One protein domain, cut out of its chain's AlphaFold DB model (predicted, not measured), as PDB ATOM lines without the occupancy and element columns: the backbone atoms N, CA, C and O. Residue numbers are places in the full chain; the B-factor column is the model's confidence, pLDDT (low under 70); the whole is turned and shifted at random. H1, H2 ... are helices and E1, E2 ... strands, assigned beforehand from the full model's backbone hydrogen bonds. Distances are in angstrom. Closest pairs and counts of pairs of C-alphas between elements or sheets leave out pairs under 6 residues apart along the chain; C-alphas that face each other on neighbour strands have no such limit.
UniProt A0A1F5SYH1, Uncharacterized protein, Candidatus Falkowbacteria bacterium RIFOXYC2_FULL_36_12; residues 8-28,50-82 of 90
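What this domain is: This is residues 8 to 28 and 50 to 82 of the 90 residues of an uncharacterized protein of Candidatus Falkowbacteria bacterium RIFOXYC2_FULL_36_12 (UniProt A0A1F5SYH1). A twisted sheet of two hairpins side by side, E1 with E2 and E3 with E4, has one helix, H1, packed over one face on the E1 and E2 half; its other face is bare. The printed part has 54 residues, with the named elements E1, E2, E3, E4 and H1 in that order along the chain. The sheet's order is E1, E2, E4, E3, antiparallel throughout, and the class is mixed, helices and strands. The whole is compact, with a radius of gyration of the C-alphas of 10.7 A and spans of 31 by 22 by 16 A.

How they stand to each other: E1, residues 8 to 16, is an edge strand and forms a hairpin with E2, residues 19 to 27; N 11 and O 26 are within hydrogen-bond range at 2.9 A. E2 bends by 95 degrees at residue 22. E2 is antiparallel to E4, residues 57 to 62, with N 23 and O 60 at 2.8 A. E4 forms a hairpin with the other edge strand, E3, residues 50 to 53, with N 52 and O 59 at 2.8 A. E1 and E3 are apart. H1, residues 71 to 82, is on the sheet at a height over the sheet of 9.8 A, over E1 and E2; it runs along the strands, at 23 degrees to E2 on the local plane. Every O i to N i+4 pair in H1 is within hydrogen-bond range.

Where its parts are: E1 begins at C-alpha 8, (0.655, -24.627, -21.473), and is 21.8 A long. E2 measures 17.2 A, E3 9.8 A and E4 16.8 A, from first to last C-alpha. H1 is 16.0 A long and ends at C-alpha 82, (3.411, -33.127, -25.524).

The domain as a whole: The C-alphas of Thr 8 and Glu 64, the two farthest apart, are 32.3 A from each other. Residues 29 to 49 are not printed, and C-alphas 28 and 50 are 22.3 A apart across this cut. Of the links that are printed whole, E1 to E2 and E3 to E4 are tight and E4 to H1 is short. The mean pLDDT of the printed part is 94.5, and no printed residue is under 70.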
ATOM      1  N   THR A   8      -0.164 -25.542 -20.672       89.38
ATOM      2  CA  THR A   8       0.655 -24.627 -21.473       89.38
ATOM      3  C   THR A   8       0.299 -24.816 -22.945       89.38
ATOM      4  O   THR A   8       0.301 -25.941 -23.446       89.38
ATOM      5  N   ARG A   9      -0.007 -23.730 -23.656       94.00
ATOM      6  CA  ARG A   9      -0.357 -23.797 -25.080       94.00
ATOM      7  C   ARG A   9       0.913 -23.972 -25.910       94.00
ATOM      8  O   ARG A   9       1.903 -23.282 -25.687       94.00
ATOM      9  N   ALA A  10       0.884 -24.901 -26.848       94.75
ATOM     10  CA  ALA A  10       1.956 -25.175 -27.787       94.75
ATOM     11  C   ALA A  10       1.516 -24.757 -29.189       94.75
ATOM     12  O   ALA A  10       0.408 -25.089 -29.599       94.75
ATOM     13  N   PHE A  11       2.378 -24.067 -29.925       95.56
ATOM     14  CA  PHE A  11       2.100 -23.589 -31.277       95.56
ATOM     15  C   PHE A  11       3.059 -24.231 -32.271       95.56
ATOM     16  O   PHE A  11       4.224 -24.474 -31.943       95.56
ATOM     17  N   ILE A  12       2.571 -24.493 -33.482       96.50
ATOM     18  CA  ILE A  12       3.369 -24.997 -34.598       96.50
ATOM     19  C   ILE A  12       2.909 -24.333 -35.895       96.50
ATOM     20  O   ILE A  12       1.746 -24.447 -36.275       96.50
ATOM     21  N   GLU A  13       3.824 -23.660 -36.584       96.00
ATOM     22  CA  GLU A  13       3.547 -23.000 -37.862       96.00
ATOM     23  C   GLU A  13       4.601 -23.388 -38.893       96.00
ATOM     24  O   GLU A  13       5.780 -23.466 -38.567       96.00
ATOM     25  N   TYR A  14       4.190 -23.639 -40.134       96.50
ATOM     26  CA  TYR A  14       5.107 -23.942 -41.233       96.50
ATOM     27  C   TYR A  14       5.244 -22.734 -42.154       96.50
ATOM     28  O   TYR A  14       4.228 -22.165 -42.563       96.50
ATOM     29  N   GLY A  15       6.473 -22.408 -42.554       95.00
ATOM     30  CA  GLY A  15       6.714 -21.429 -43.612       95.00
ATOM     31  C   GLY A  15       6.454 -19.980 -43.198       95.00
ATOM     32  O   GLY A  15       5.984 -19.180 -44.011       95.00
ATOM     33  N   ILE A  16       6.705 -19.637 -41.931       93.88
ATOM     34  CA  ILE A  16       6.644 -18.242 -41.473       93.88
ATOM     35  C   ILE A  16       7.834 -17.448 -42.039       93.88
ATOM     36  O   ILE A  16       8.845 -18.025 -42.426       93.88
ATOM     37  N   ALA A  17       7.731 -16.118 -42.088       93.56
ATOM     38  CA  ALA A  17       8.785 -15.276 -42.663       93.56
ATOM     39  C   ALA A  17      10.149 -15.506 -41.977       93.56
ATOM     40  O   ALA A  17      10.258 -15.379 -40.755       93.56
ATOM     41  N   GLY A  18      11.181 -15.810 -42.773       92.25
ATOM     42  CA  GLY A  18      12.521 -16.179 -42.308       92.25
ATOM     43  C   GLY A  18      12.707 -17.657 -41.938       92.25
ATOM     44  O   GLY A  18      13.794 -18.012 -41.490       92.25
ATOM     45  N   HIS A  19      11.663 -18.477 -42.096       93.25
ATOM     46  CA  HIS A  19      11.607 -19.920 -41.834       93.25
ATOM     47  C   HIS A  19      10.736 -20.614 -42.899       93.25
ATOM     48  O   HIS A  19       9.840 -21.400 -42.583       93.25
ATOM     49  N   GLU A  20      10.923 -20.247 -44.169       94.25
ATOM     50  CA  GLU A  20      10.035 -20.605 -45.281       94.25
ATOM     51  C   GLU A  20       9.927 -22.123 -45.535       94.25
ATOM     52  O   GLU A  20       8.905 -22.594 -46.041       94.25
ATOM     53  N   ASP A  21      10.949 -22.889 -45.161       94.44
ATOM     54  CA  ASP A  21      11.068 -24.338 -45.339       94.44
ATOM     55  C   ASP A  21      11.049 -25.132 -44.021       94.44
ATOM     56  O   ASP A  21      11.314 -26.338 -44.011       94.44
ATOM     57  N   GLU A  22      10.696 -24.479 -42.914       96.25
ATOM     58  CA  GLU A  22      10.755 -25.052 -41.572       96.25
ATOM     59  C   GLU A  22       9.391 -24.999 -40.872       96.25
ATOM     60  O   GLU A  22       8.550 -24.125 -41.110       96.25
ATOM     61  N   TYR A  23       9.193 -25.923 -39.936       97.31
ATOM     62  CA  TYR A  23       8.193 -25.785 -38.891       97.31
ATOM     63  C   TYR A  23       8.795 -25.054 -37.694       97.31
ATOM     64  O   TYR A  23       9.835 -25.445 -37.166       97.31
ATOM     65  N   VAL A  24       8.094 -24.044 -37.200       97.06
ATOM     66  CA  VAL A  24       8.471 -23.280 -36.018       97.06
ATOM     67  C   VAL A  24       7.548 -23.648 -34.866       97.06
ATOM     68  O   VAL A  24       6.360 -23.334 -34.867       97.06
ATOM     69  N   PHE A  25       8.114 -24.334 -33.876       96.94
ATOM     70  CA  PHE A  25       7.439 -24.743 -32.650       96.94
ATOM     71  C   PHE A  25       7.737 -23.768 -31.511       96.94
ATOM     72  O   PHE A  25       8.897 -23.421 -31.278       96.94
ATOM     73  N   SER A  26       6.725 -23.386 -30.733       95.56
ATOM     74  CA  SER A  26       6.908 -22.566 -29.529       95.56
ATOM     75  C   SER A  26       5.893 -22.901 -28.434       95.56
ATOM     76  O   SER A  26       4.903 -23.593 -28.669       95.56
ATOM     77  N   LEU A  27       6.158 -22.422 -27.218       95.00
ATOM     78  CA  LEU A  27       5.305 -22.610 -26.045       95.00
ATOM     79  C   LEU A  27       4.890 -21.250 -25.473       95.00
ATOM     80  O   LEU A  27       5.728 -20.362 -25.309       95.00
ATOM     81  N   ASP A  28       3.611 -21.103 -25.139       93.00
ATOM     82  CA  ASP A  28       3.052 -19.871 -24.584       93.00
ATOM     83  C   ASP A  28       3.601 -19.570 -23.187       93.00
ATOM     84  O   ASP A  28       3.634 -20.442 -22.318       93.00
ATOM     85  N   HIS A  50      15.588 -32.682 -38.541       95.81
ATOM     86  CA  HIS A  50      16.481 -31.957 -37.658       95.81
ATOM     87  C   HIS A  50      15.694 -30.990 -36.791       95.81
ATOM     88  O   HIS A  50      14.679 -30.444 -37.219       95.81
ATOM     89  N   ILE A  51      16.189 -30.782 -35.571       96.19
ATOM     90  CA  ILE A  51      15.687 -29.768 -34.652       96.19
ATOM     91  C   ILE A  51      16.820 -28.790 -34.351       96.19
ATOM     92  O   ILE A  51      17.846 -29.160 -33.781       96.19
ATOM     93  N   SER A  52      16.616 -27.525 -34.699       95.25
ATOM     94  CA  SER A  52      17.457 -26.400 -34.301       95.25
ATOM     95  C   SER A  52      16.841 -25.712 -33.079       95.25
ATOM     96  O   SER A  52      15.667 -25.339 -33.057       95.25
ATOM     97  N   TYR A  53      17.637 -25.573 -32.019       93.88
ATOM     98  CA  TYR A  53      17.194 -25.024 -30.742       93.88
ATOM     99  C   TYR A  53      17.509 -23.527 -30.644       93.88
ATOM    100  O   TYR A  53      18.678 -23.135 -30.611       93.88
ATOM    101  N   ARG A  54      16.476 -22.681 -30.539       93.00
ATOM    102  CA  ARG A  54      16.608 -21.213 -30.467       93.00
ATOM    103  C   ARG A  54      16.016 -20.626 -29.190       93.00
ATOM    104  O   ARG A  54      15.309 -19.623 -29.235       93.00
ATOM    105  N   SER A  55      16.292 -21.257 -28.050       88.69
ATOM    106  CA  SER A  55      15.802 -20.859 -26.720       88.69
ATOM    107  C   SER A  55      14.274 -20.869 -26.604       88.69
ATOM    108  O   SER A  55      13.725 -21.809 -26.043       88.69
ATOM    109  N   THR A  56      13.575 -19.865 -27.134       93.06
ATOM    110  CA  THR A  56      12.112 -19.714 -27.051       93.06
ATOM    111  C   THR A  56      11.349 -20.538 -28.088       93.06
ATOM    112  O   THR A  56      10.132 -20.668 -27.984       93.06
ATOM    113  N   ARG A  57      12.038 -21.088 -29.094       95.12
ATOM    114  CA  ARG A  57      11.429 -21.883 -30.168       95.12
ATOM    115  C   ARG A  57      12.320 -23.032 -30.622       95.12
ATOM    116  O   ARG A  57      13.535 -23.014 -30.395       95.12
ATOM    117  N   LEU A  58      11.704 -23.990 -31.306       97.31
ATOM    118  CA  LEU A  58      12.384 -25.017 -32.086       97.31
ATOM    119  C   LEU A  58      12.087 -24.807 -33.570       97.31
ATOM    120  O   LEU A  58      10.947 -24.553 -33.945       97.31
ATOM    121  N   GLU A  59      13.118 -24.935 -34.386       97.44
ATOM    122  CA  GLU A  59      13.050 -24.940 -35.846       97.44
ATOM    123  C   GLU A  59      13.191 -26.394 -36.296       97.44
ATOM    124  O   GLU A  59      14.183 -27.044 -35.965       97.44
ATOM    125  N   ILE A  60      12.181 -26.937 -36.969       97.31
ATOM    126  CA  ILE A  60      12.109 -28.346 -37.358       97.31
ATOM    127  C   ILE A  60      12.058 -28.424 -38.880       97.31
ATOM    128  O   ILE A  60      11.124 -27.913 -39.496       97.31
ATOM    129  N   TYR A  61      13.030 -29.091 -39.491       96.56
ATOM    130  CA  TYR A  61      13.157 -29.162 -40.947       96.56
ATOM    131  C   TYR A  61      13.622 -30.541 -41.409       96.56
ATOM    132  O   TYR A  61      14.208 -31.316 -40.646       96.56
ATOM    133  N   TYR A  62      13.330 -30.866 -42.666       96.19
ATOM    134  CA  TYR A  62      13.694 -32.146 -43.262       96.19
ATOM    135  C   TYR A  62      15.093 -32.076 -43.883       96.19
ATOM    136  O   TYR A  62      15.366 -31.220 -44.718       96.19
ATOM    137  N   ALA A  63      15.975 -32.997 -43.505       91.81
ATOM    138  CA  ALA A  63      17.397 -32.957 -43.850       91.81
ATOM    139  C   ALA A  63      17.676 -33.089 -45.355       91.81
ATOM    140  O   ALA A  63      18.591 -32.468 -45.886       91.81
ATOM    141  N   GLU A  64      16.912 -33.941 -46.040       91.25
ATOM    142  CA  GLU A  64      17.223 -34.360 -47.413       91.25
ATOM    143  C   GLU A  64      16.488 -33.539 -48.480       91.25
ATOM    144  O   GLU A  64      16.736 -33.716 -49.676       91.25
ATOM    145  N   LYS A  65      15.549 -32.674 -48.079       89.88
ATOM    146  CA  LYS A  65      14.683 -31.954 -49.012       89.88
ATOM    147  C   LYS A  65      14.156 -30.653 -48.416       89.88
ATOM    148  O   LYS A  65      13.287 -30.670 -47.547       89.88
ATOM    149  N   GLU A  66      14.611 -29.545 -48.989       86.94
ATOM    150  CA  GLU A  66      14.036 -28.220 -48.759       86.94
ATOM    151  C   GLU A  66      12.546 -28.209 -49.124       86.94
ATOM    152  O   GLU A  66      12.106 -28.859 -50.083       86.94
ATOM    153  N   ASN A  67      11.766 -27.439 -48.373       88.62
ATOM    154  CA  ASN A  67      10.317 -27.316 -48.521       88.62
ATOM    155  C   ASN A  67       9.535 -28.637 -48.373       88.62
ATOM    156  O   ASN A  67       8.399 -28.753 -48.848       88.62
ATOM    157  N   TYR A  68      10.131 -29.671 -47.768       93.81
ATOM    158  CA  TYR A  68       9.387 -30.877 -47.433       93.81
ATOM    159  C   TYR A  68       8.448 -30.601 -46.261       93.81
ATOM    160  O   TYR A  68       8.868 -30.189 -45.182       93.81
ATOM    161  N   ARG A  69       7.167 -30.883 -46.488       95.31
ATOM    162  CA  ARG A  69       6.081 -30.625 -45.553       95.31
ATOM    163  C   ARG A  69       5.277 -31.902 -45.349       95.31
ATOM    164  O   ARG A  69       4.827 -32.509 -46.319       95.31
ATOM    165  N   ASP A  70       5.083 -32.270 -44.093       96.06
ATOM    166  CA  ASP A  70       4.272 -33.405 -43.664       96.06
ATOM    167  C   ASP A  70       3.549 -33.052 -42.356       96.06
ATOM    168  O   ASP A  70       3.961 -33.406 -41.249       96.06
ATOM    169  N   ASP A  71       2.482 -32.263 -42.489       95.69
ATOM    170  CA  ASP A  71       1.754 -31.725 -41.338       95.69
ATOM    171  C   ASP A  71       1.148 -32.836 -40.483       95.69
ATOM    172  O   ASP A  71       1.170 -32.758 -39.257       95.69
ATOM    173  N   GLU A  72       0.600 -33.873 -41.117       96.31
ATOM    174  CA  GLU A  72      -0.015 -34.992 -40.408       96.31
ATOM    175  C   GLU A  72       1.011 -35.687 -39.511       96.31
ATOM    176  O   GLU A  72       0.750 -35.893 -38.319       96.31
ATOM    177  N   PHE A  73       2.204 -35.968 -40.045       96.62
ATOM    178  CA  PHE A  73       3.294 -36.561 -39.282       96.62
ATOM    179  C   PHE A  73       3.775 -35.657 -38.140       96.62
ATOM    180  O   PHE A  73       3.904 -36.121 -37.000       96.62
ATOM    181  N   ILE A  74       4.011 -34.368 -38.414       96.75
ATOM    182  CA  ILE A  74       4.510 -33.412 -37.414       96.75
ATOM    183  C   ILE A  74       3.503 -33.216 -36.283       96.75
ATOM    184  O   ILE A  74       3.866 -33.329 -35.111       96.75
ATOM    185  N   ILE A  75       2.229 -32.979 -36.604       95.00
ATOM    186  CA  ILE A  75       1.189 -32.795 -35.590       95.00
ATOM    187  C   ILE A  75       0.998 -34.062 -34.759       95.00
ATOM    188  O   ILE A  75       0.919 -33.967 -33.534       95.00
ATOM    189  N   THR A  76       0.972 -35.239 -35.387       95.25
ATOM    190  CA  THR A  76       0.831 -36.504 -34.652       95.25
ATOM    191  C   THR A  76       2.009 -36.715 -33.704       95.25
ATOM    192  O   THR A  76       1.818 -37.072 -32.540       95.25
ATOM    193  N   THR A  77       3.230 -36.437 -34.166       96.50
ATOM    194  CA  THR A  77       4.443 -36.513 -33.341       96.50
ATOM    195  C   THR A  77       4.380 -35.554 -32.155       96.50
ATOM    196  O   THR A  77       4.621 -35.964 -31.019       96.50
ATOM    197  N   LEU A  78       4.003 -34.296 -32.393       95.62
ATOM    198  CA  LEU A  78       3.848 -33.291 -31.343       95.62
ATOM    199  C   LEU A  78       2.812 -33.725 -30.306       95.62
ATOM    200  O   LEU A  78       3.109 -33.704 -29.118       95.62
ATOM    201  N   GLN A  79       1.635 -34.190 -30.727       94.12
ATOM    202  CA  GLN A  79       0.592 -34.667 -29.812       94.12
ATOM    203  C   GLN A  79       1.071 -35.831 -28.932       94.12
ATOM    204  O   GLN A  79       0.790 -35.855 -27.736       94.12
ATOM    205  N   GLN A  80       1.835 -36.770 -29.498       94.19
ATOM    206  CA  GLN A  80       2.399 -37.895 -28.743       94.19
ATOM    207  C   GLN A  80       3.461 -37.467 -27.724       94.19
ATOM    208  O   GLN A  80       3.581 -38.094 -26.673       94.19
ATOM    209  N   VAL A  81       4.257 -36.444 -28.044       95.06
ATOM    210  CA  VAL A  81       5.361 -35.985 -27.191       95.06
ATOM    211  C   VAL A  81       4.895 -35.014 -26.110       95.06
ATOM    212  O   VAL A  81       5.363 -35.103 -24.976       95.06
ATOM    213  N   LEU A  82       3.975 -34.111 -26.447       92.69
ATOM    214  CA  LEU A  82       3.411 -33.127 -25.524       92.69
ATOM    215  C   LEU A  82       2.554 -33.787 -24.433       92.69
ATOM    216  O   LEU A  82       2.586 -33.358 -23.281       92.69
TER     217      LEU A  82